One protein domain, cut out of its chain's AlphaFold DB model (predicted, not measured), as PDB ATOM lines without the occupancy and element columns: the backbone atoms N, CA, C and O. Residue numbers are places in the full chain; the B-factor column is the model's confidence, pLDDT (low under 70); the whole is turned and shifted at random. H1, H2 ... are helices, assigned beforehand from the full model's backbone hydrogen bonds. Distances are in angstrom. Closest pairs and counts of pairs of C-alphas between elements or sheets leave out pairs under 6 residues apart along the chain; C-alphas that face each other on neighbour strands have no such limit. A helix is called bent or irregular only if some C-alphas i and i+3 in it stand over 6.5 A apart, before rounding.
ATOM      1  N   ALA A   2     131.546  10.500 140.494       80.75
ATOM      2  CA  ALA A   2     130.362  11.276 140.100       80.75
ATOM      3  C   ALA A   2     130.723  12.642 139.478       80.75
ATOM      4  O   ALA A   2     130.111  13.049 138.496       80.75
ATOM      5  N   THR A   3     131.771  13.310 139.976       85.44
ATOM      6  CA  THR A   3     132.240  14.620 139.484       85.44
ATOM      7  C   THR A   3     132.586  14.595 137.991       85.44
ATOM      8  O   THR A   3     132.037  15.366 137.215       85.44
ATOM      9  N   ALA A   4     133.429  13.651 137.555       87.25
ATOM     10  CA  ALA A   4     133.796  13.523 136.142       87.25
ATOM     11  C   ALA A   4     132.581  13.233 135.241       87.25
ATOM     12  O   ALA A   4     132.495  13.760 134.137       87.25
ATOM     13  N   PHE A   5     131.614  12.447 135.723       87.62
ATOM     14  CA  PHE A   5     130.388  12.149 134.983       87.62
ATOM     15  C   PHE A   5     129.489  13.386 134.847       87.62
ATOM     16  O   PHE A   5     129.001  13.681 133.758       87.62
ATOM     17  N   HIS A   6     129.325  14.160 135.924       89.56
ATOM     18  CA  HIS A   6     128.590  15.425 135.886       89.56
ATOM     19  C   HIS A   6     129.209  16.448 134.935       89.56
ATOM     20  O   HIS A   6     128.456  17.169 134.279       89.56
ATOM     21  N   TYR A   7     130.539  16.493 134.851       92.69
ATOM     22  CA  TYR A   7     131.254  17.321 133.885       92.69
ATOM     23  C   TYR A   7     131.006  16.832 132.451       92.69
ATOM     24  O   TYR A   7     130.469  17.571 131.626       92.69
ATOM     25  N   LEU A   8     131.328  15.564 132.168       91.00
ATOM     26  CA  LEU A   8     131.276  15.010 130.814       91.00
ATOM     27  C   LEU A   8     129.869  15.040 130.225       91.00
ATOM     28  O   LEU A   8     129.723  15.438 129.077       91.00
ATOM     29  N   ASN A   9     128.835  14.693 130.993       91.19
ATOM     30  CA  ASN A   9     127.465  14.691 130.477       91.19
ATOM     31  C   ASN A   9     127.011  16.072 130.000       91.19
ATOM     32  O   ASN A   9     126.248  16.158 129.046       91.19
ATOM     33  N   ARG A  10     127.475  17.145 130.649       94.94
ATOM     34  CA  ARG A  10     127.133  18.517 130.253       94.94
ATOM     35  C   ARG A  10     127.873  18.930 128.993       94.94
ATOM     36  O   ARG A  10     127.248  19.440 128.075       94.94
ATOM     37  N   VAL A  11     129.174  18.652 128.925       94.31
ATOM     38  CA  VAL A  11     129.984  18.920 127.725       94.31
ATOM     39  C   VAL A  11     129.445  18.136 126.525       94.31
ATOM     40  O   VAL A  11     129.284  18.686 125.440       94.31
ATOM     41  N   VAL A  12     129.106  16.862 126.735       90.94
ATOM     42  CA  VAL A  12     128.502  15.989 125.722       90.94
ATOM     43  C   VAL A  12     127.143  16.514 125.278       90.94
ATOM     44  O   VAL A  12     126.921  16.594 124.081       90.94
ATOM     45  N   ALA A  13     126.265  16.913 126.202       89.88
ATOM     46  CA  ALA A  13     124.946  17.436 125.848       89.88
ATOM     47  C   ALA A  13     125.005  18.714 124.994       89.88
ATOM     48  O   ALA A  13     124.077  18.969 124.239       89.88
ATOM     49  N   VAL A  14     126.080  19.500 125.108       90.62
ATOM     50  CA  VAL A  14     126.260  20.738 124.334       90.62
ATOM     51  C   VAL A  14     126.890  20.470 122.968       90.62
ATOM     52  O   VAL A  14     126.452  21.035 121.974       90.62
ATOM     53  N   PHE A  15     127.933  19.636 122.902       89.38
ATOM     54  CA  PHE A  15     128.730  19.485 121.677       89.38
ATOM     55  C   PHE A  15     128.420  18.232 120.859       89.38
ATOM     56  O   PHE A  15     128.816  18.152 119.695       89.38
ATOM     57  N   PRO A  57     149.949  21.903 133.920       94.56
ATOM     58  CA  PRO A  57     150.962  22.372 134.857       94.56
ATOM     59  C   PRO A  57     150.709  21.851 136.272       94.56
ATOM     60  O   PRO A  57     149.560  21.707 136.691       94.56
ATOM     61  N   ALA A  58     151.786  21.581 137.011       94.38
ATOM     62  CA  ALA A  58     151.677  21.270 138.429       94.38
ATOM     63  C   ALA A  58     151.088  22.457 139.193       94.38
ATOM     64  O   ALA A  58     151.317  23.615 138.839       94.38
ATOM     65  N   THR A  59     150.338  22.157 140.246       93.94
ATOM     66  CA  THR A  59     149.703  23.158 141.099       93.94
ATOM     67  C   THR A  59     149.989  22.853 142.563       93.94
ATOM     68  O   THR A  59     150.144  21.695 142.935       93.94
ATOM     69  N   GLY A  60     150.065  23.896 143.389       90.50
ATOM     70  CA  GLY A  60     150.091  23.767 144.851       90.50
ATOM     71  C   GLY A  60     148.695  23.767 145.476       90.50
ATOM     72  O   GLY A  60     148.576  23.833 146.692       90.50
ATOM     73  N   ALA A  61     147.643  23.782 144.655       92.50
ATOM     74  CA  ALA A  61     146.274  23.825 145.130       92.50
ATOM     75  C   ALA A  61     145.810  22.446 145.615       92.50
ATOM     76  O   ALA A  61     146.145  21.427 145.011       92.50
ATOM     77  N   ASP A  62     144.975  22.429 146.652       90.88
ATOM     78  CA  ASP A  62     144.425  21.183 147.175       90.88
ATOM     79  C   ASP A  62     143.446  20.526 146.193       90.88
ATOM     80  O   ASP A  62     142.735  21.188 145.415       90.88
ATOM     81  N   GLY A  63     143.430  19.193 146.245       90.81
ATOM     82  CA  GLY A  63     142.417  18.372 145.598       90.81
ATOM     83  C   GLY A  63     141.083  18.414 146.354       90.81
ATOM     84  O   GLY A  63     141.007  18.951 147.455       90.81
ATOM     85  N   PRO A  64     140.012  17.846 145.783       89.06
ATOM     86  CA  PRO A  64     138.713  17.790 146.448       89.06
ATOM     87  C   PRO A  64     138.748  16.968 147.746       89.06
ATOM     88  O   PRO A  64     139.375  15.910 147.776       89.06
ATOM     89  N   ASP A  65     137.969  17.359 148.756       88.19
ATOM     90  CA  ASP A  65     137.948  16.722 150.092       88.19
ATOM     91  C   ASP A  65     137.598  15.221 150.101       88.19
ATOM     92  O   ASP A  65     137.896  14.504 151.051       88.19
ATOM     93  N   TRP A  66     136.948  14.717 149.047       86.31
ATOM     94  CA  TRP A  66     136.635  13.289 148.901       86.31
ATOM     95  C   TRP A  66     137.796  12.457 148.342       86.31
ATOM     96  O   TRP A  66     137.674  11.234 148.228       86.31
ATOM     97  N   THR A  67     138.893  13.102 147.948       89.12
ATOM     98  CA  THR A  67     140.117  12.439 147.496       89.12
ATOM     99  C   THR A  67     141.105  12.297 148.646       89.12
ATOM    100  O   THR A  67     141.159  13.135 149.540       89.12
ATOM    101  N   GLU A  68     141.906  11.232 148.622       90.06
ATOM    102  CA  GLU A  68     143.017  11.095 149.562       90.06
ATOM    103  C   GLU A  68     144.063  12.193 149.283       90.06
ATOM    104  O   GLU A  68     144.505  12.314 148.127       90.06
ATOM    105  N   PRO A  69     144.470  12.985 150.296       89.88
ATOM    106  CA  PRO A  69     145.486  14.021 150.131       89.88
ATOM    107  C   PRO A  69     146.788  13.461 149.545       89.88
ATOM    108  O   PRO A  69     147.269  12.410 149.959       89.88
ATOM    109  N   GLY A  70     147.361  14.154 148.560       88.31
ATOM    110  CA  GLY A  70     148.600  13.735 147.890       88.31
ATOM    111  C   GLY A  70     148.448  12.587 146.881       88.31
ATOM    112  O   GLY A  70     149.421  12.225 146.221       88.31
ATOM    113  N   SER A  71     147.246  12.026 146.706       92.88
ATOM    114  CA  SER A  71     147.006  11.004 145.684       92.88
ATOM    115  C   SER A  71     147.091  11.571 144.259       92.88
ATOM    116  O   SER A  71     146.801  12.740 144.003       92.88
ATOM    117  N   THR A  72     147.389  10.708 143.282       93.56
ATOM    118  CA  THR A  72     147.321  11.048 141.846       93.56
ATOM    119  C   THR A  72     145.954  11.614 141.443       93.56
ATOM    120  O   THR A  72     145.867  12.450 140.548       93.56
ATOM    121  N   LEU A  73     144.880  11.155 142.094       91.25
ATOM    122  CA  LEU A  73     143.525  11.624 141.831       91.25
ATOM    123  C   LEU A  73     143.319  13.051 142.351       91.25
ATOM    124  O   LEU A  73     142.778  13.877 141.619       91.25
ATOM    125  N   ALA A  74     143.783  13.341 143.571       92.75
ATOM    126  CA  ALA A  74     143.773  14.689 144.134       92.75
ATOM    127  C   ALA A  74     144.522  15.674 143.222       92.75
ATOM    128  O   ALA A  74     143.951  16.698 142.842       92.75
ATOM    129  N   ASP A  75     145.743  15.323 142.793       94.44
ATOM    130  CA  ASP A  75     146.564  16.163 141.907       94.44
ATOM    131  C   ASP A  75     145.878  16.387 140.545       94.44
ATOM    132  O   ASP A  75     145.759  17.515 140.069       94.44
ATOM    133  N   ALA A  76     145.317  15.335 139.939       93.69
ATOM    134  CA  ALA A  76     144.613  15.458 138.662       93.69
ATOM    135  C   ALA A  76     143.417  16.424 138.736       93.69
ATOM    136  O   ALA A  76     143.252  17.269 137.852       93.69
ATOM    137  N   PHE A  77     142.594  16.327 139.787       93.38
ATOM    138  CA  PHE A  77     141.459  17.234 139.973       93.38
ATOM    139  C   PHE A  77     141.905  18.661 140.304       93.38
ATOM    140  O   PHE A  77     141.321  19.603 139.770       93.38
ATOM    141  N   ALA A  78     142.952  18.835 141.113       95.12
ATOM    142  CA  ALA A  78     143.496  20.152 141.427       95.12
ATOM    143  C   ALA A  78     144.021  20.867 140.171       95.12
ATOM    144  O   ALA A  78     143.677  22.027 139.927       95.12
ATOM    145  N   ARG A  79     144.798  20.172 139.328       96.62
ATOM    146  CA  ARG A  79     145.308  20.729 138.063       96.62
ATOM    147  C   ARG A  79     144.184  21.078 137.097       96.62
ATOM    148  O   ARG A  79     144.205  22.153 136.500       96.62
ATOM    149  N   ALA A  80     143.194  20.194 136.962       94.88
ATOM    150  CA  ALA A  80     142.032  20.434 136.113       94.88
ATOM    151  C   ALA A  80     141.243  21.668 136.573       94.88
ATOM    152  O   ALA A  80     140.947  22.533 135.754       94.88
ATOM    153  N   ARG A  81     140.972  21.784 137.879       95.62
ATOM    154  CA  ARG A  81     140.288  22.937 138.477       95.62
ATOM    155  C   ARG A  81     141.011  24.244 138.182       95.62
ATOM    156  O   ARG A  81     140.386  25.191 137.720       95.62
ATOM    157  N   VAL A  82     142.331  24.290 138.381       97.38
ATOM    158  CA  VAL A  82     143.137  25.489 138.089       97.38
ATOM    159  C   VAL A  82     143.092  25.851 136.603       97.38
ATOM    160  O   VAL A  82     142.886  27.014 136.260       97.38
ATOM    161  N   ALA A  83     143.246  24.868 135.713       97.25
ATOM    162  CA  ALA A  83     143.225  25.109 134.274       97.25
ATOM    163  C   ALA A  83     141.855  25.605 133.781       97.25
ATOM    164  O   ALA A  83     141.784  26.534 132.972       97.25
ATOM    165  N   VAL A  84     140.774  25.000 134.280       97.06
ATOM    166  CA  VAL A  84     139.402  25.360 133.917       97.06
ATOM    167  C   VAL A  84     139.002  26.705 134.520       97.06
ATOM    168  O   VAL A  84     138.353  27.491 133.836       97.06
ATOM    169  N   GLU A  85     139.433  27.031 135.742       97.69
ATOM    170  CA  GLU A  85     139.162  28.352 136.320       97.69
ATOM    171  C   GLU A  85     139.835  29.463 135.518       97.69
ATOM    172  O   GLU A  85     139.179  30.435 135.148       97.69
ATOM    173  N   ALA A  86     141.104  29.272 135.147       97.94
ATOM    174  CA  ALA A  86     141.813  30.214 134.291       97.94
ATOM    175  C   ALA A  86     141.134  30.377 132.918       97.94
ATOM    176  O   ALA A  86     141.200  31.450 132.322       97.94
ATOM    177  N   ALA A  87     140.504  29.322 132.389       97.25
ATOM    178  CA  ALA A  87     139.702  29.392 131.168       97.25
ATOM    179  C   ALA A  87     138.435  30.231 131.357       97.25
ATOM    180  O   ALA A  87     138.185  31.140 130.568       97.25
ATOM    181  N   GLY A  88     137.696  30.003 132.444       97.62
ATOM    182  CA  GLY A  88     136.548  30.832 132.804       97.62
ATOM    183  C   GLY A  88     136.909  32.308 132.955       97.62
ATOM    184  O   GLY A  88     136.182  33.167 132.472       97.62
ATOM    185  N   GLU A  89     138.055  32.615 133.560       97.94
ATOM    186  CA  GLU A  89     138.541  33.991 133.745       97.94
ATOM    187  C   GLU A  89     138.830  34.737 132.444       97.94
ATOM    188  O   GLU A  89     138.675  35.956 132.397       97.94
ATOM    189  N   ARG A  90     139.230  34.024 131.385       96.56
ATOM    190  CA  ARG A  90     139.485  34.633 130.074       96.56
ATOM    191  C   ARG A  90     138.206  35.019 129.341       96.56
ATOM    192  O   ARG A  90     138.233  35.972 128.570       96.56
ATOM    193  N   VAL A  91     137.124  34.271 129.555       96.31
ATOM    194  CA  VAL A  91     135.908  34.349 128.725       96.31
ATOM    195  C   VAL A  91     134.684  34.876 129.468       96.31
ATOM    196  O   VAL A  91     133.712  35.264 128.828       96.31
ATOM    197  N   LEU A  92     134.710  34.918 130.805       96.56
ATOM    198  CA  LEU A  92     133.587  35.362 131.629       96.56
ATOM    199  C   LEU A  92     133.991  36.474 132.607       96.56
ATOM    200  O   LEU A  92     134.906  36.288 133.419       96.56
ATOM    201  N   PRO A  93     133.239  37.589 132.640       96.44
ATOM    202  CA  PRO A  93     133.360  38.580 133.701       96.44
ATOM    203  C   PRO A  93     133.179  37.952 135.096       96.44
ATOM    204  O   PRO A  93     132.368  37.031 135.255       96.44
ATOM    205  N   PRO A  94     133.855  38.467 136.145       97.81
ATOM    206  CA  PRO A  94     133.710  37.958 137.512       97.81
ATOM    207  C   PRO A  94     132.251  37.883 137.984       97.81
ATOM    208  O   PRO A  94     131.845  36.875 138.548       97.81
ATOM    209  N   ARG A  95     131.430  38.887 137.642       97.81
ATOM    210  CA  ARG A  95     129.993  38.934 137.966       97.81
ATOM    211  C   ARG A  95     129.212  37.738 137.431       97.81
ATOM    212  O   ARG A  95     128.358  37.202 138.135       97.81
ATOM    213  N   VAL A  96     129.519  37.306 136.209       97.94
ATOM    214  CA  VAL A  96     128.889  36.130 135.601       97.94
ATOM    215  C   VAL A  96     129.299  34.869 136.356       97.94
ATOM    216  O   VAL A  96     128.442  34.052 136.701       97.94
ATOM    217  N   ARG A  97     130.594  34.728 136.669       98.50
ATOM    218  CA  ARG A  97     131.101  33.573 137.422       98.50
ATOM    219  C   ARG A  97     130.490  33.494 138.822       98.50
ATOM    220  O   ARG A  97     130.032  32.426 139.231       98.50
ATOM    221  N   ASP A  98     130.417  34.620 139.524       98.44
ATOM    222  CA  ASP A  98     129.828  34.720 140.862       98.44
ATOM    223  C   ASP A  98     128.336  34.382 140.857       98.44
ATOM    224  O   ASP A  98     127.863  33.643 141.726       98.44
ATOM    225  N   LEU A  99     127.599  34.869 139.853       98.50
ATOM    226  CA  LEU A  99     126.187  34.552 139.682       98.50
ATOM    227  C   LEU A  99     125.975  33.052 139.482       98.50
ATOM    228  O   LEU A  99     125.177  32.450 140.198       98.50
ATOM    229  N   VAL A 100     126.715  32.424 138.565       98.31
ATOM    230  CA  VAL A 100     126.586  30.981 138.307       98.31
ATOM    231  C   VAL A 100     126.919  30.170 139.560       98.31
ATOM    232  O   VAL A 100     126.191  29.236 139.896       98.31
ATOM    233  N   ARG A 101     127.968  30.540 140.305       98.19
ATOM    234  CA  ARG A 101     128.316  29.873 141.572       98.19
ATOM    235  C   ARG A 101     127.228  30.030 142.628       98.19
ATOM    236  O   ARG A 101     126.917  29.061 143.319       98.19
ATOM    237  N   ARG A 102     126.646  31.223 142.764       97.81
ATOM    238  CA  ARG A 102     125.529  31.475 143.684       97.81
ATOM    239  C   ARG A 102     124.319  30.616 143.322       97.81
ATOM    240  O   ARG A 102     123.766  29.948 144.193       97.81
ATOM    241  N   GLU A 103     123.966  30.585 142.042       97.81
ATOM    242  CA  GLU A 103     122.865  29.774 141.525       97.81
ATOM    243  C   GLU A 103     123.091  28.279 141.749       97.81
ATOM    244  O   GLU A 103     122.162  27.572 142.127       97.81
ATOM    245  N   LEU A 104     124.318  27.792 141.559       96.94
ATOM    246  CA  LEU A 104     124.681  26.400 141.814       96.94
ATOM    247  C   LEU A 104     124.589  26.037 143.299       96.94
ATOM    248  O   LEU A 104     124.024  24.996 143.628       96.94
ATOM    249  N   LYS A 105     125.066  26.905 144.197       95.94
ATOM    250  CA  LYS A 105     124.949  26.697 145.649       95.94
ATOM    251  C   LYS A 105     123.493  26.627 146.112       95.94
ATOM    252  O   LYS A 105     123.166  25.803 146.959       95.94
ATOM    253  N   ALA A 106     122.620  27.465 145.551       94.25
ATOM    254  CA  ALA A 106     121.192  27.476 145.876       94.25
ATOM    255  C   ALA A 106     120.398  26.345 145.195       94.25
ATOM    256  O   ALA A 106     119.291  26.013 145.617       94.25
ATOM    257  N   TRP A 107     120.939  25.765 144.125       93.94
ATOM    258  CA  TRP A 107     120.278  24.722 143.353       93.94
ATOM    259  C   TRP A 107     120.210  23.406 144.128       93.94
ATOM    260  O   TRP A 107     121.167  23.038 144.795       93.94
ATOM    261  N   ASP A 108     119.124  22.645 144.006       88.00
ATOM    262  CA  ASP A 108     118.940  21.330 144.640       88.00
ATOM    263  C   ASP A 108     119.521  20.159 143.819       88.00
ATOM    264  O   ASP A 108     119.520  19.013 144.270       88.00
ATOM    265  N   GLY A 109     120.035  20.440 142.616       88.19
ATOM    266  CA  GLY A 109     120.574  19.449 141.685       88.19
ATOM    267  C   GLY A 109     119.535  18.807 140.757       88.19
ATOM    268  O   GLY A 109     119.911  17.983 139.920       88.19
ATOM    269  N   ARG A 110     118.247  19.162 140.865       88.38
ATOM    270  CA  ARG A 110     117.176  18.659 139.987       88.38
ATOM    271  C   ARG A 110     116.979  19.567 138.771       88.38
ATOM    272  O   ARG A 110     117.174  20.771 138.887       88.38
ATOM    273  N   PRO A 111     116.556  19.054 137.604       86.88
ATOM    274  CA  PRO A 111     116.284  19.907 136.448       86.88
ATOM    275  C   PRO A 111     115.337  21.073 136.806       86.88
ATOM    276  O   PRO A 111     114.274  20.822 137.377       86.88
ATOM    277  N   PRO A 112     115.691  22.335 136.489       87.12
ATOM    278  CA  PRO A 112     114.962  23.521 136.958       87.12
ATOM    279  C   PRO A 112     113.586  23.728 136.298       87.12
ATOM    280  O   PRO A 112     112.848  24.629 136.690       87.12
ATOM    281  N   GLY A 113     113.222  22.913 135.303       83.62
ATOM    282  CA  GLY A 113     111.915  22.933 134.645       83.62
ATOM    283  C   GLY A 113     111.989  22.581 133.158       83.62
ATOM    284  O   GLY A 113     113.060  22.310 132.616       83.62
ATOM    285  N   LEU A 114     110.831  22.586 132.487       80.38
ATOM    286  CA  LEU A 114     110.726  22.293 131.048       80.38
ATOM    287  C   LEU A 114     111.157  23.471 130.157       80.38
ATOM    288  O   LEU A 114     111.632  23.245 129.052       80.38
ATOM    289  N   GLY A 115     111.012  24.711 130.637       86.94
ATOM    290  CA  GLY A 115     111.410  25.930 129.921       86.94
ATOM    291  C   GLY A 115     112.698  26.564 130.455       86.94
ATOM    292  O   GLY A 115     113.336  26.020 131.356       86.94
ATOM    293  N   ARG A 116     113.041  27.746 129.921       92.00
ATOM    294  CA  ARG A 116     114.232  28.541 130.296       92.00
ATOM    295  C   ARG A 116     113.929  29.761 131.181       92.00
ATOM    296  O   ARG A 116     114.849  30.457 131.590       92.00
ATOM    297  N   SER A 117     112.662  30.023 131.512       92.44
ATOM    298  CA  SER A 117     112.240  31.225 132.259       92.44
ATOM    299  C   SER A 117     112.853  31.343 133.658       92.44
ATOM    300  O   SER A 117     113.005  32.449 134.167       92.44
ATOM    301  N   TRP A 118     113.259  30.223 134.260       94.12
ATOM    302  CA  TRP A 118     113.983  30.190 135.533       94.12
ATOM    303  C   TRP A 118     115.323  30.943 135.480       94.12
ATOM    304  O   TRP A 118     115.810  31.377 136.520       94.12
ATOM    305  N   ALA A 119     115.923  31.100 134.294       94.69
ATOM    306  CA  ALA A 119     117.179  31.820 134.125       94.69
ATOM    307  C   ALA A 119     116.978  33.343 134.059       94.69
ATOM    308  O   ALA A 119     117.890  34.087 134.399       94.69
ATOM    309  N   GLU A 120     115.796  33.828 133.668       93.94
ATOM    310  CA  GLU A 120     115.580  35.257 133.400       93.94
ATOM    311  C   GLU A 120     115.673  36.123 134.665       93.94
ATOM    312  O   GLU A 120     116.203  37.230 134.606       93.94
ATOM    313  N   GLY A 121     115.228  35.605 135.815       95.31
ATOM    314  CA  GLY A 121     115.355  36.284 137.109       95.31
ATOM    315  C   GLY A 121     116.815  36.583 137.471       95.31
ATOM    316  O   GLY A 121     117.172  37.756 137.558       95.31
ATOM    317  N   PRO A 122     117.678  35.555 137.609       96.00
ATOM    318  CA  PRO A 122     119.108  35.757 137.842       96.00
ATOM    319  C   PRO A 122     119.767  36.653 136.782       96.00
ATOM    320  O   PRO A 122     120.503  37.581 137.110       96.00
ATOM    321  N   LEU A 123     119.474  36.438 135.494       96.94
ATOM    322  CA  LEU A 123     120.088  37.210 134.406       96.94
ATOM    323  C   LEU A 123     119.715  38.701 134.422       96.94
ATOM    324  O   LEU A 123     120.484  39.522 133.914       96.94
ATOM    325  N   ALA A 124     118.571  39.074 134.999       96.81
ATOM    326  CA  ALA A 124     118.158  40.471 135.110       96.81
ATOM    327  C   ALA A 124     119.103  41.305 135.996       96.81
ATOM    328  O   ALA A 124     119.195  42.518 135.798       96.81
ATOM    329  N   GLU A 125     119.838  40.664 136.913       95.69
ATOM    330  CA  GLU A 125     120.847  41.304 137.769       95.69
ATOM    331  C   GLU A 125     122.096  41.752 136.991       95.69
ATOM    332  O   GLU A 125     122.854  42.604 137.462       95.69
ATOM    333  N   LEU A 126     122.328  41.179 135.807       97.19
ATOM    334  CA  LEU A 126     123.511  41.450 135.000       97.19
ATOM    335  C   LEU A 126     123.270  42.576 133.982       97.19
ATOM    336  O   LEU A 126     122.150  42.731 133.466       97.19
ATOM    337  N   PRO A 127     124.322  43.338 133.620       95.50
ATOM    338  CA  PRO A 127     124.296  44.227 132.463       95.50
ATOM    339  C   PRO A 127     123.868  43.480 131.201       95.50
ATOM    340  O   PRO A 127     124.242  42.326 131.012       95.50
ATOM    341  N   ALA A 128     123.128  44.142 130.307       93.00
ATOM    342  CA  ALA A 128     122.592  43.508 129.097       93.00
ATOM    343  C   ALA A 128     123.664  42.796 128.251       93.00
ATOM    344  O   ALA A 128     123.395  41.720 127.728       93.00
ATOM    345  N   ALA A 129     124.876  43.359 128.190       91.75
ATOM    346  CA  ALA A 129     126.017  42.798 127.469       91.75
ATOM    347  C   ALA A 129     126.572  41.497 128.080       91.75
ATOM    348  O   ALA A 129     127.206  40.727 127.380       91.75
ATOM    349  N   GLU A 130     126.341  41.223 129.367       93.94
ATOM    350  CA  GLU A 130     126.852  40.016 130.041       93.94
ATOM    351  C   GLU A 130     125.830  38.863 130.028       93.94
ATOM    352  O   GLU A 130     126.152  37.715 130.345       93.94
ATOM    353  N   ARG A 131     124.570  39.156 129.679       94.38
ATOM    354  CA  ARG A 131     123.459  38.196 129.748       94.38
ATOM    355  C   ARG A 131     123.582  37.027 128.770       94.38
ATOM    356  O   ARG A 131     123.206  35.932 129.187       94.38
ATOM    357  N   PRO A 132     124.049  37.185 127.515       93.50
ATOM    358  CA  PRO A 132     124.192  36.055 126.597       93.50
ATOM    359  C   PRO A 132     125.139  34.981 127.148       93.50
ATOM    360  O   PRO A 132     124.722  33.833 127.331       93.50
ATOM    361  N   ALA A 133     126.365  35.367 127.518       94.12
ATOM    362  CA  ALA A 133     127.350  34.456 128.098       94.12
ATOM    363  C   ALA A 133     126.864  33.830 129.418       94.12
ATOM    364  O   ALA A 133     126.987  32.619 129.625       94.12
ATOM    365  N   ALA A 134     126.244  34.629 130.294       96.00
ATOM    366  CA  ALA A 134     125.682  34.133 131.548       96.00
ATOM    367  C   ALA A 134     124.528  33.142 131.339       96.00
ATOM    368  O   ALA A 134     124.430  32.149 132.065       96.00
ATOM    369  N   ARG A 135     123.673  33.372 130.333       96.25
ATOM    370  CA  ARG A 135     122.570  32.466 129.985       96.25
ATOM    371  C   ARG A 135     123.106  31.116 129.541       96.25
ATOM    372  O   ARG A 135     122.636  30.095 130.045       96.25
ATOM    373  N   LEU A 136     124.100  31.106 128.649       95.94
ATOM    374  CA  LEU A 136     124.737  29.862 128.227       95.94
ATOM    375  C   LEU A 136     125.372  29.148 129.427       95.94
ATOM    376  O   LEU A 136     125.094  27.972 129.640       95.94
ATOM    377  N   ALA A 137     126.145  29.853 130.257       97.19
ATOM    378  CA  ALA A 137     126.787  29.254 131.425       97.19
ATOM    379  C   ALA A 137     125.771  28.624 132.402       97.19
ATOM    380  O   ALA A 137     125.967  27.492 132.851       97.19
ATOM    381  N   LEU A 138     124.651  29.297 132.691       97.25
ATOM    382  CA  LEU A 138     123.588  28.747 133.542       97.25
ATOM    383  C   LEU A 138     122.915  27.518 132.928       97.25
ATOM    384  O   LEU A 138     122.669  26.539 133.639       97.25
ATOM    385  N   LEU A 139     122.619  27.555 131.626       96.62
ATOM    386  CA  LEU A 139     122.018  26.422 130.923       96.62
ATOM    387  C   LEU A 139     122.968  25.228 130.920       96.62
ATOM    388  O   LEU A 139     122.565  24.153 131.348       96.62
ATOM    389  N   VAL A 140     124.243  25.410 130.576       97.00
ATOM    390  CA  VAL A 140     125.256  24.345 130.666       97.00
ATOM    391  C   VAL A 140     125.320  23.765 132.085       97.00
ATOM    392  O   VAL A 140     125.341  22.547 132.269       97.00
ATOM    393  N   ALA A 141     125.304  24.619 133.110       97.00
ATOM    394  CA  ALA A 141     125.427  24.198 134.500       97.00
ATOM    395  C   ALA A 141     124.199  23.415 135.020       97.00
ATOM    396  O   ALA A 141     124.362  22.372 135.669       97.00
ATOM    397  N   LYS A 142     122.973  23.873 134.734       96.12
ATOM    398  CA  LYS A 142     121.734  23.353 135.360       96.12
ATOM    399  C   LYS A 142     120.845  22.536 134.415       96.12
ATOM    400  O   LYS A 142     120.070  21.706 134.886       96.12
ATOM    401  N   ALA A 143     120.951  22.744 133.105       94.88
ATOM    402  CA  ALA A 143     120.063  22.161 132.099       94.88
ATOM    403  C   ALA A 143     120.737  22.037 130.715       94.88
ATOM    404  O   ALA A 143     120.199  22.522 129.725       94.88
ATOM    405  N   ALA A 144     121.911  21.396 130.624       93.81
ATOM    406  CA  ALA A 144     122.704  21.352 129.383       93.81
ATOM    407  C   ALA A 144     121.940  20.786 128.168       93.81
ATOM    408  O   ALA A 144     122.199  21.184 127.044       93.81
ATOM    409  N   TYR A 145     120.947  19.922 128.403       89.44
ATOM    410  CA  TYR A 145     120.034  19.389 127.382       89.44
ATOM    411  C   TYR A 145     119.112  20.446 126.745       89.44
ATOM    412  O   TYR A 145     118.433  20.159 125.767       89.44
ATOM    413  N   GLN A 146     119.026  21.642 127.331       92.38
ATOM    414  CA  GLN A 146     118.304  22.786 126.782       92.38
ATOM    415  C   GLN A 146     119.227  23.728 126.004       92.38
ATOM    416  O   GLN A 146     118.759  24.792 125.619       92.38
ATOM    417  N   VAL A 147     120.509  23.420 125.808       92.81
ATOM    418  CA  VAL A 147     121.371  24.215 124.921       92.81
ATOM    419  C   VAL A 147     121.080  23.804 123.477       92.81
ATOM    420  O   VAL A 147     121.061  22.616 123.175       92.81
ATOM    421  N   ASP A 148     120.809  24.781 122.613       89.94
ATOM    422  CA  ASP A 148     120.520  24.579 121.191       89.94
ATOM    423  C   ASP A 148     121.418  25.450 120.301       89.94
ATOM    424  O   ASP A 148     122.113  26.356 120.773       89.94
ATOM    425  N   ASP A 149     121.404  25.148 119.001       88.06
ATOM    426  CA  ASP A 149     122.221  25.827 117.993       88.06
ATOM    427  C   ASP A 149     121.909  27.329 117.917       88.06
ATOM    428  O   ASP A 149     122.818  28.136 117.726       88.06
ATOM    429  N   ASP A 150     120.645  27.717 118.112       88.31
ATOM    430  CA  ASP A 150     120.215  29.116 118.067       88.31
ATOM    431  C   ASP A 150     120.831  29.927 119.213       88.31
ATOM    432  O   ASP A 150     121.362  31.015 118.980       88.31
ATOM    433  N   LEU A 151     120.849  29.377 120.434       89.44
ATOM    434  CA  LEU A 151     121.487  30.012 121.587       89.44
ATOM    435  C   LEU A 151     122.995  30.204 121.376       89.44
ATOM    436  O   LEU A 151     123.542  31.250 121.735       89.44
ATOM    437  N   VAL A 152     123.671  29.198 120.815       89.31
ATOM    438  CA  VAL A 152     125.111  29.281 120.523       89.31
ATOM    439  C   VAL A 152     125.368  30.308 119.421       89.31
ATOM    440  O   VAL A 152     126.255  31.150 119.562       89.31
ATOM    441  N   ALA A 153     124.570  30.293 118.353       86.69
ATOM    442  CA  ALA A 153     124.699  31.237 117.250       86.69
ATOM    443  C   ALA A 153     124.440  32.686 117.689       86.69
ATOM    444  O   ALA A 153     125.143  33.592 117.239       86.69
ATOM    445  N   ASP A 154     123.467  32.917 118.574       84.75
ATOM    446  CA  ASP A 154     123.208  34.233 119.162       84.75
ATOM    447  C   ASP A 154     124.403  34.741 119.969       84.75
ATOM    448  O   ASP A 154     124.811  35.885 119.774       84.75
ATOM    449  N   LEU A 155     125.002  33.892 120.809       85.50
ATOM    450  CA  LEU A 155     126.180  34.254 121.601       85.50
ATOM    451  C   LEU A 155     127.381  34.612 120.717       85.50
ATOM    452  O   LEU A 155     128.040  35.628 120.938       85.50
ATOM    453  N   VAL A 156     127.659  33.793 119.699       85.12
ATOM    454  CA  VAL A 156     128.762  34.044 118.757       85.12
ATOM    455  C   VAL A 156     128.545  35.367 118.017       85.12
ATOM    456  O   VAL A 156     129.491  36.132 117.828       85.12
ATOM    457  N   ARG A 157     127.298  35.680 117.638       81.56
ATOM    458  CA  ARG A 157     126.955  36.954 116.987       81.56
ATOM    459  C   ARG A 157     127.039  38.159 117.925       81.56
ATOM    460  O   ARG A 157     127.455  39.220 117.467       81.56
ATOM    461  N   SER A 158     126.603  38.035 119.180       77.62
ATOM    462  CA  SER A 158     126.513  39.169 120.111       77.62
ATOM    463  C   SER A 158     127.846  39.508 120.772       77.62
ATOM    464  O   SER A 158     128.181  40.685 120.892       77.62
ATOM    465  N   ASP A 159     128.601  38.483 121.169       76.50
ATOM    466  CA  ASP A 159     129.779  38.631 122.029       76.50
ATOM    467  C   ASP A 159     131.085  38.381 121.255       76.50
ATOM    468  O   ASP A 159     132.174  38.577 121.795       76.50
ATOM    469  N   GLY A 160     130.999  37.954 119.986       77.56
ATOM    470  CA  GLY A 160     132.163  37.671 119.142       77.56
ATOM    471  C   GLY A 160     133.010  36.499 119.645       77.56
ATOM    472  O   GLY A 160     134.202  36.435 119.347       77.56
ATOM    473  N   LEU A 161     132.413  35.603 120.438       86.19
ATOM    474  CA  LEU A 161     133.100  34.469 121.046       86.19
ATOM    475  C   LEU A 161     133.546  33.481 119.960       86.19
ATOM    476  O   LEU A 161     132.727  33.004 119.176       86.19
ATOM    477  N   ASP A 162     134.841  33.173 119.919       90.12
ATOM    478  CA  ASP A 162     135.391  32.168 119.014       90.12
ATOM    479  C   ASP A 162     135.160  30.738 119.543       90.12
ATOM    480  O   ASP A 162     134.742  30.525 120.686       90.12
ATOM    481  N   ASP A 163     135.448  29.730 118.715       91.88
ATOM    482  CA  ASP A 163     135.274  28.317 119.083       91.88
ATOM    483  C   ASP A 163     136.033  27.956 120.367       91.88
ATOM    484  O   ASP A 163     135.553  27.186 121.204       91.88
ATOM    485  N   ARG A 164     137.225  28.539 120.548       94.75
ATOM    486  CA  ARG A 164     138.018  28.354 121.761       94.75
ATOM    487  C   ARG A 164     137.272  28.905 122.971       94.75
ATOM    488  O   ARG A 164     137.170  28.208 123.980       94.75
ATOM    489  N   GLY A 165     136.768  30.128 122.879       95.38
ATOM    490  CA  GLY A 165     136.039  30.784 123.947       95.38
ATOM    491  C   GLY A 165     134.772  30.025 124.330       95.38
ATOM    492  O   GLY A 165     134.481  29.874 125.518       95.38
ATOM    493  N   LEU A 166     134.074  29.457 123.344       95.00
ATOM    494  CA  LEU A 166     132.911  28.604 123.575       95.00
ATOM    495  C   LEU A 166     133.283  27.339 124.361       95.00
ATOM    496  O   LEU A 166     132.620  27.006 125.346       95.00
ATOM    497  N   VAL A 167     134.361  26.651 123.973       95.94
ATOM    498  CA  VAL A 167     134.857  25.472 124.704       95.94
ATOM    499  C   VAL A 167     135.286  25.842 126.122       95.94
ATOM    500  O   VAL A 167     134.956  25.114 127.060       95.94
ATOM    501  N   GLU A 168     135.987  26.962 126.303       97.38
ATOM    502  CA  GLU A 168     136.427  27.449 127.616       97.38
ATOM    503  C   GLU A 168     135.226  27.769 128.530       97.38
ATOM    504  O   GLU A 168     135.193  27.305 129.673       97.38
ATOM    505  N   LEU A 169     134.198  28.452 128.015       97.56
ATOM    506  CA  LEU A 169     132.966  28.775 128.747       97.56
ATOM    507  C   LEU A 169     132.202  27.510 129.151       97.56
ATOM    508  O   LEU A 169     131.855  27.342 130.325       97.56
ATOM    509  N   VAL A 170     131.947  26.610 128.197       97.31
ATOM    510  CA  VAL A 170     131.204  25.366 128.447       97.31
ATOM    511  C   VAL A 170     131.956  24.485 129.442       97.31
ATOM    512  O   VAL A 170     131.348  23.957 130.375       97.31
ATOM    513  N   SER A 171     133.279  24.367 129.292       97.69
ATOM    514  CA  SER A 171     134.122  23.602 130.218       97.69
ATOM    515  C   SER A 171     134.068  24.190 131.624       97.69
ATOM    516  O   SER A 171     133.882  23.446 132.588       97.69
ATOM    517  N   TRP A 172     134.156  25.517 131.754       98.56
ATOM    518  CA  TRP A 172     134.051  26.195 133.044       98.56
ATOM    519  C   TRP A 172     132.696  25.961 133.717       98.56
ATOM    520  O   TRP A 172     132.645  25.498 134.859       98.56
ATOM    521  N   ALA A 173     131.593  26.189 133.003       98.38
ATOM    522  CA  ALA A 173     130.250  26.028 133.555       98.38
ATOM    523  C   ALA A 173     129.941  24.568 133.938       98.38
ATOM    524  O   ALA A 173     129.372  24.300 135.002       98.38
ATOM    525  N   ALA A 174     130.353  23.609 133.102       97.94
ATOM    526  CA  ALA A 174     130.204  22.186 133.389       97.94
ATOM    527  C   ALA A 174     131.034  21.757 134.607       97.94
ATOM    528  O   ALA A 174     130.560  20.960 135.423       97.94
ATOM    529  N   HIS A 175     132.255  22.283 134.744       97.38
ATOM    530  CA  HIS A 175     133.136  21.974 135.866       97.38
ATOM    531  C   HIS A 175     132.607  22.564 137.171       97.38
ATOM    532  O   HIS A 175     132.486  21.828 138.144       97.38
ATOM    533  N   ALA A 176     132.179  23.830 137.174       97.12
ATOM    534  CA  ALA A 176     131.586  24.469 138.347       97.12
ATOM    535  C   ALA A 176     130.379  23.675 138.882       97.12
ATOM    536  O   ALA A 176     130.264  23.438 140.086       97.12
ATOM    537  N   ALA A 177     129.507  23.193 137.988       96.50
ATOM    538  CA  ALA A 177     128.384  22.338 138.371       96.50
ATOM    539  C   ALA A 177     128.837  20.970 138.907       96.50
ATOM    540  O   ALA A 177     128.242  20.438 139.845       96.50
ATOM    541  N   ALA A 178     129.875  20.382 138.312       94.44
ATOM    542  CA  ALA A 178     130.427  19.107 138.749       94.44
ATOM    543  C   ALA A 178     131.082  19.190 140.133       94.44
ATOM    544  O   ALA A 178     130.910  18.265 140.928       94.44
ATOM    545  N   GLU A 179     131.808  20.269 140.428       92.50
ATOM    546  CA  GLU A 179     132.409  20.512 141.741       92.50
ATOM    547  C   GLU A 179     131.344  20.668 142.826       92.50
ATOM    548  O   GLU A 179     131.414  19.983 143.846       92.50
ATOM    549  N   GLU A 180     130.324  21.491 142.574       93.31
ATOM    550  CA  GLU A 180     129.225  21.711 143.520       93.31
ATOM    551  C   GLU A 180     128.439  20.420 143.796       93.31
ATOM    552  O   GLU A 180     128.162  20.077 144.942       93.31
ATOM    553  N   LEU A 181     128.094  19.655 142.758       90.75
ATOM    554  CA  LEU A 181     127.392  18.383 142.950       90.75
ATOM    555  C   LEU A 181     128.301  17.325 143.591       90.75
ATOM    556  O   LEU A 181     127.841  16.514 144.394       90.75
ATOM    557  N   GLY A 182     129.591  17.340 143.255       88.06
ATOM    558  CA  GLY A 182     130.591  16.442 143.818       88.06
ATOM    559  C   GLY A 182     130.807  16.660 145.313       88.06
ATOM    560  O   GLY A 182     130.849  15.683 146.058       88.06
ATOM    561  N   SER A 183     130.891  17.914 145.766       86.06
ATOM    562  CA  SER A 183     131.102  18.250 147.181       86.06
ATOM    563  C   SER A 183     129.955  17.751 148.070       86.06
ATOM    564  O   SER A 183     130.187  17.221 149.157       86.06
ATOM    565  N   ARG A 184     128.714  17.812 147.577       85.00
ATOM    566  CA  ARG A 184     127.517  17.338 148.294       85.00
ATOM    567  C   ARG A 184     127.484  15.830 148.502       85.00
ATOM    568  O   ARG A 184     126.915  15.360 149.484       85.00
ATOM    569  N   LEU A 185     128.096  15.066 147.598       79.94
ATOM    570  CA  LEU A 185     128.209  13.614 147.745       79.94
ATOM    571  C   LEU A 185     129.199  13.231 148.850       79.94
ATOM    572  O   LEU A 185     129.022  12.190 149.477       79.94
ATOM    573  N   SER A 186     130.194  14.077 149.117       68.50
ATOM    574  CA  SER A 186     131.151  13.914 150.219       68.50
ATOM    575  C   SER A 186     130.523  14.201 151.584       68.50
ATOM    576  O   SER A 186     130.904  13.591 152.578       68.50
ATOM    577  N   LEU A 187     129.556  15.125 151.630       59.59
ATOM    578  CA  LEU A 187     128.879  15.548 152.858       59.59
ATOM    579  C   LEU A 187     127.812  14.556 153.346       59.59
ATOM    580  O   LEU A 187     127.363  14.670 154.484       59.59
ATOM    581  N   ARG A 188     127.394  13.584 152.521       56.19
ATOM    582  CA  ARG A 188     126.425  12.557 152.927       56.19
ATOM    583  C   ARG A 188     127.151  11.414 153.657       56.19
ATOM    584  O   ARG A 188     127.925  10.699 153.018       56.19
TER     585      ARG A 188
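This is residues 2 to 15 and 57 to 188 of the 199 residues of the protein "Alkylhydroperoxidase like protein" of Amycolatopsis sp (UniProt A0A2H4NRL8). One long helix, H7, runs through the middle of an all-helix body, and H1, H2, H3 and the kinked H5 pack on it. H4 and H6 pack on H5 and lie farthest from the middle, while residues 57 to 71, with no named element, make a long loop ahead of H2. The printed part has 146 residues, with seven named helices in the order H1 to H7 and no named strand. It is compact, with a radius of gyration of the C-alphas of 15.1 A and spans of 44 by 32 by 26 A. The helix packing is part aligned, part crossed.

H1 is residues 3 to 15, H2 72 to 91, H3 94 to 106, H4 117 to 124, H5 128 to 146, H6 149 to 159 and H7 163 to 187. H1 touches H7 at a shallow tilt of 31 degrees, opposite ways, with the C-alphas of Thr 3 and Ala 178 closest at 4.9 A. With residues 10 to 14 alone H1 touches H5, closest at the C-alphas of Arg 10 and Ala 144, 5.3 A. H2 touches H7 at a steep tilt of 46 degrees, closest at the C-alphas of Ala 87 and Glu 168, 5.2 A. H3 touches H5, closest at the C-alphas of Val 96 and Ala 134, 5.5 A, and, with residues 100 to 105 alone, H7, closest at those of Leu 104 and Ala 177, 6.5 A. H4 and H5 form a helical hairpin, closest at the C-alphas of Leu 123 and Arg 131, 5.8 A. H5, the hub, touches five helices; it has a kink of 78 degrees near residue 140 and is irregular, with C-alphas 142 and 145 9.1 A apart. H5 and H6 form another hairpin, closest at the C-alphas of Pro 132 and Leu 155, 5.7 A. H5 touches H7 at a steep tilt of 57 degrees, closest at the C-alphas of Ala 137 and Ala 173, 5.2 A. H6 and H7 are near each other. Each O i to N i+4 pair is within hydrogen-bond range in H2, H3 and H6, against 8 of 9 in H1, 2 of 4 in H4, 10 of 15 in H5 and 18 of 21 in H7.

H1 begins at C-alpha 3, (132.240, 14.620, 139.484). H2 is 29.1 A long, H5 21.3 A and H7 36.7 A. H7 ends at C-alpha 187, (128.879, 15.548, 152.858).

The C-alphas of Glu 68 and Arg 157 are farthest apart, 44.6 A. Residues 16 to 56 are not printed, and C-alphas 15 and 57 are 26.0 A apart across the cut. Of the links printed whole, H3 to H4 is short and the others are tight. Mean pLDDT of the printed part is 92.0; residues 186 to 188 are under 70.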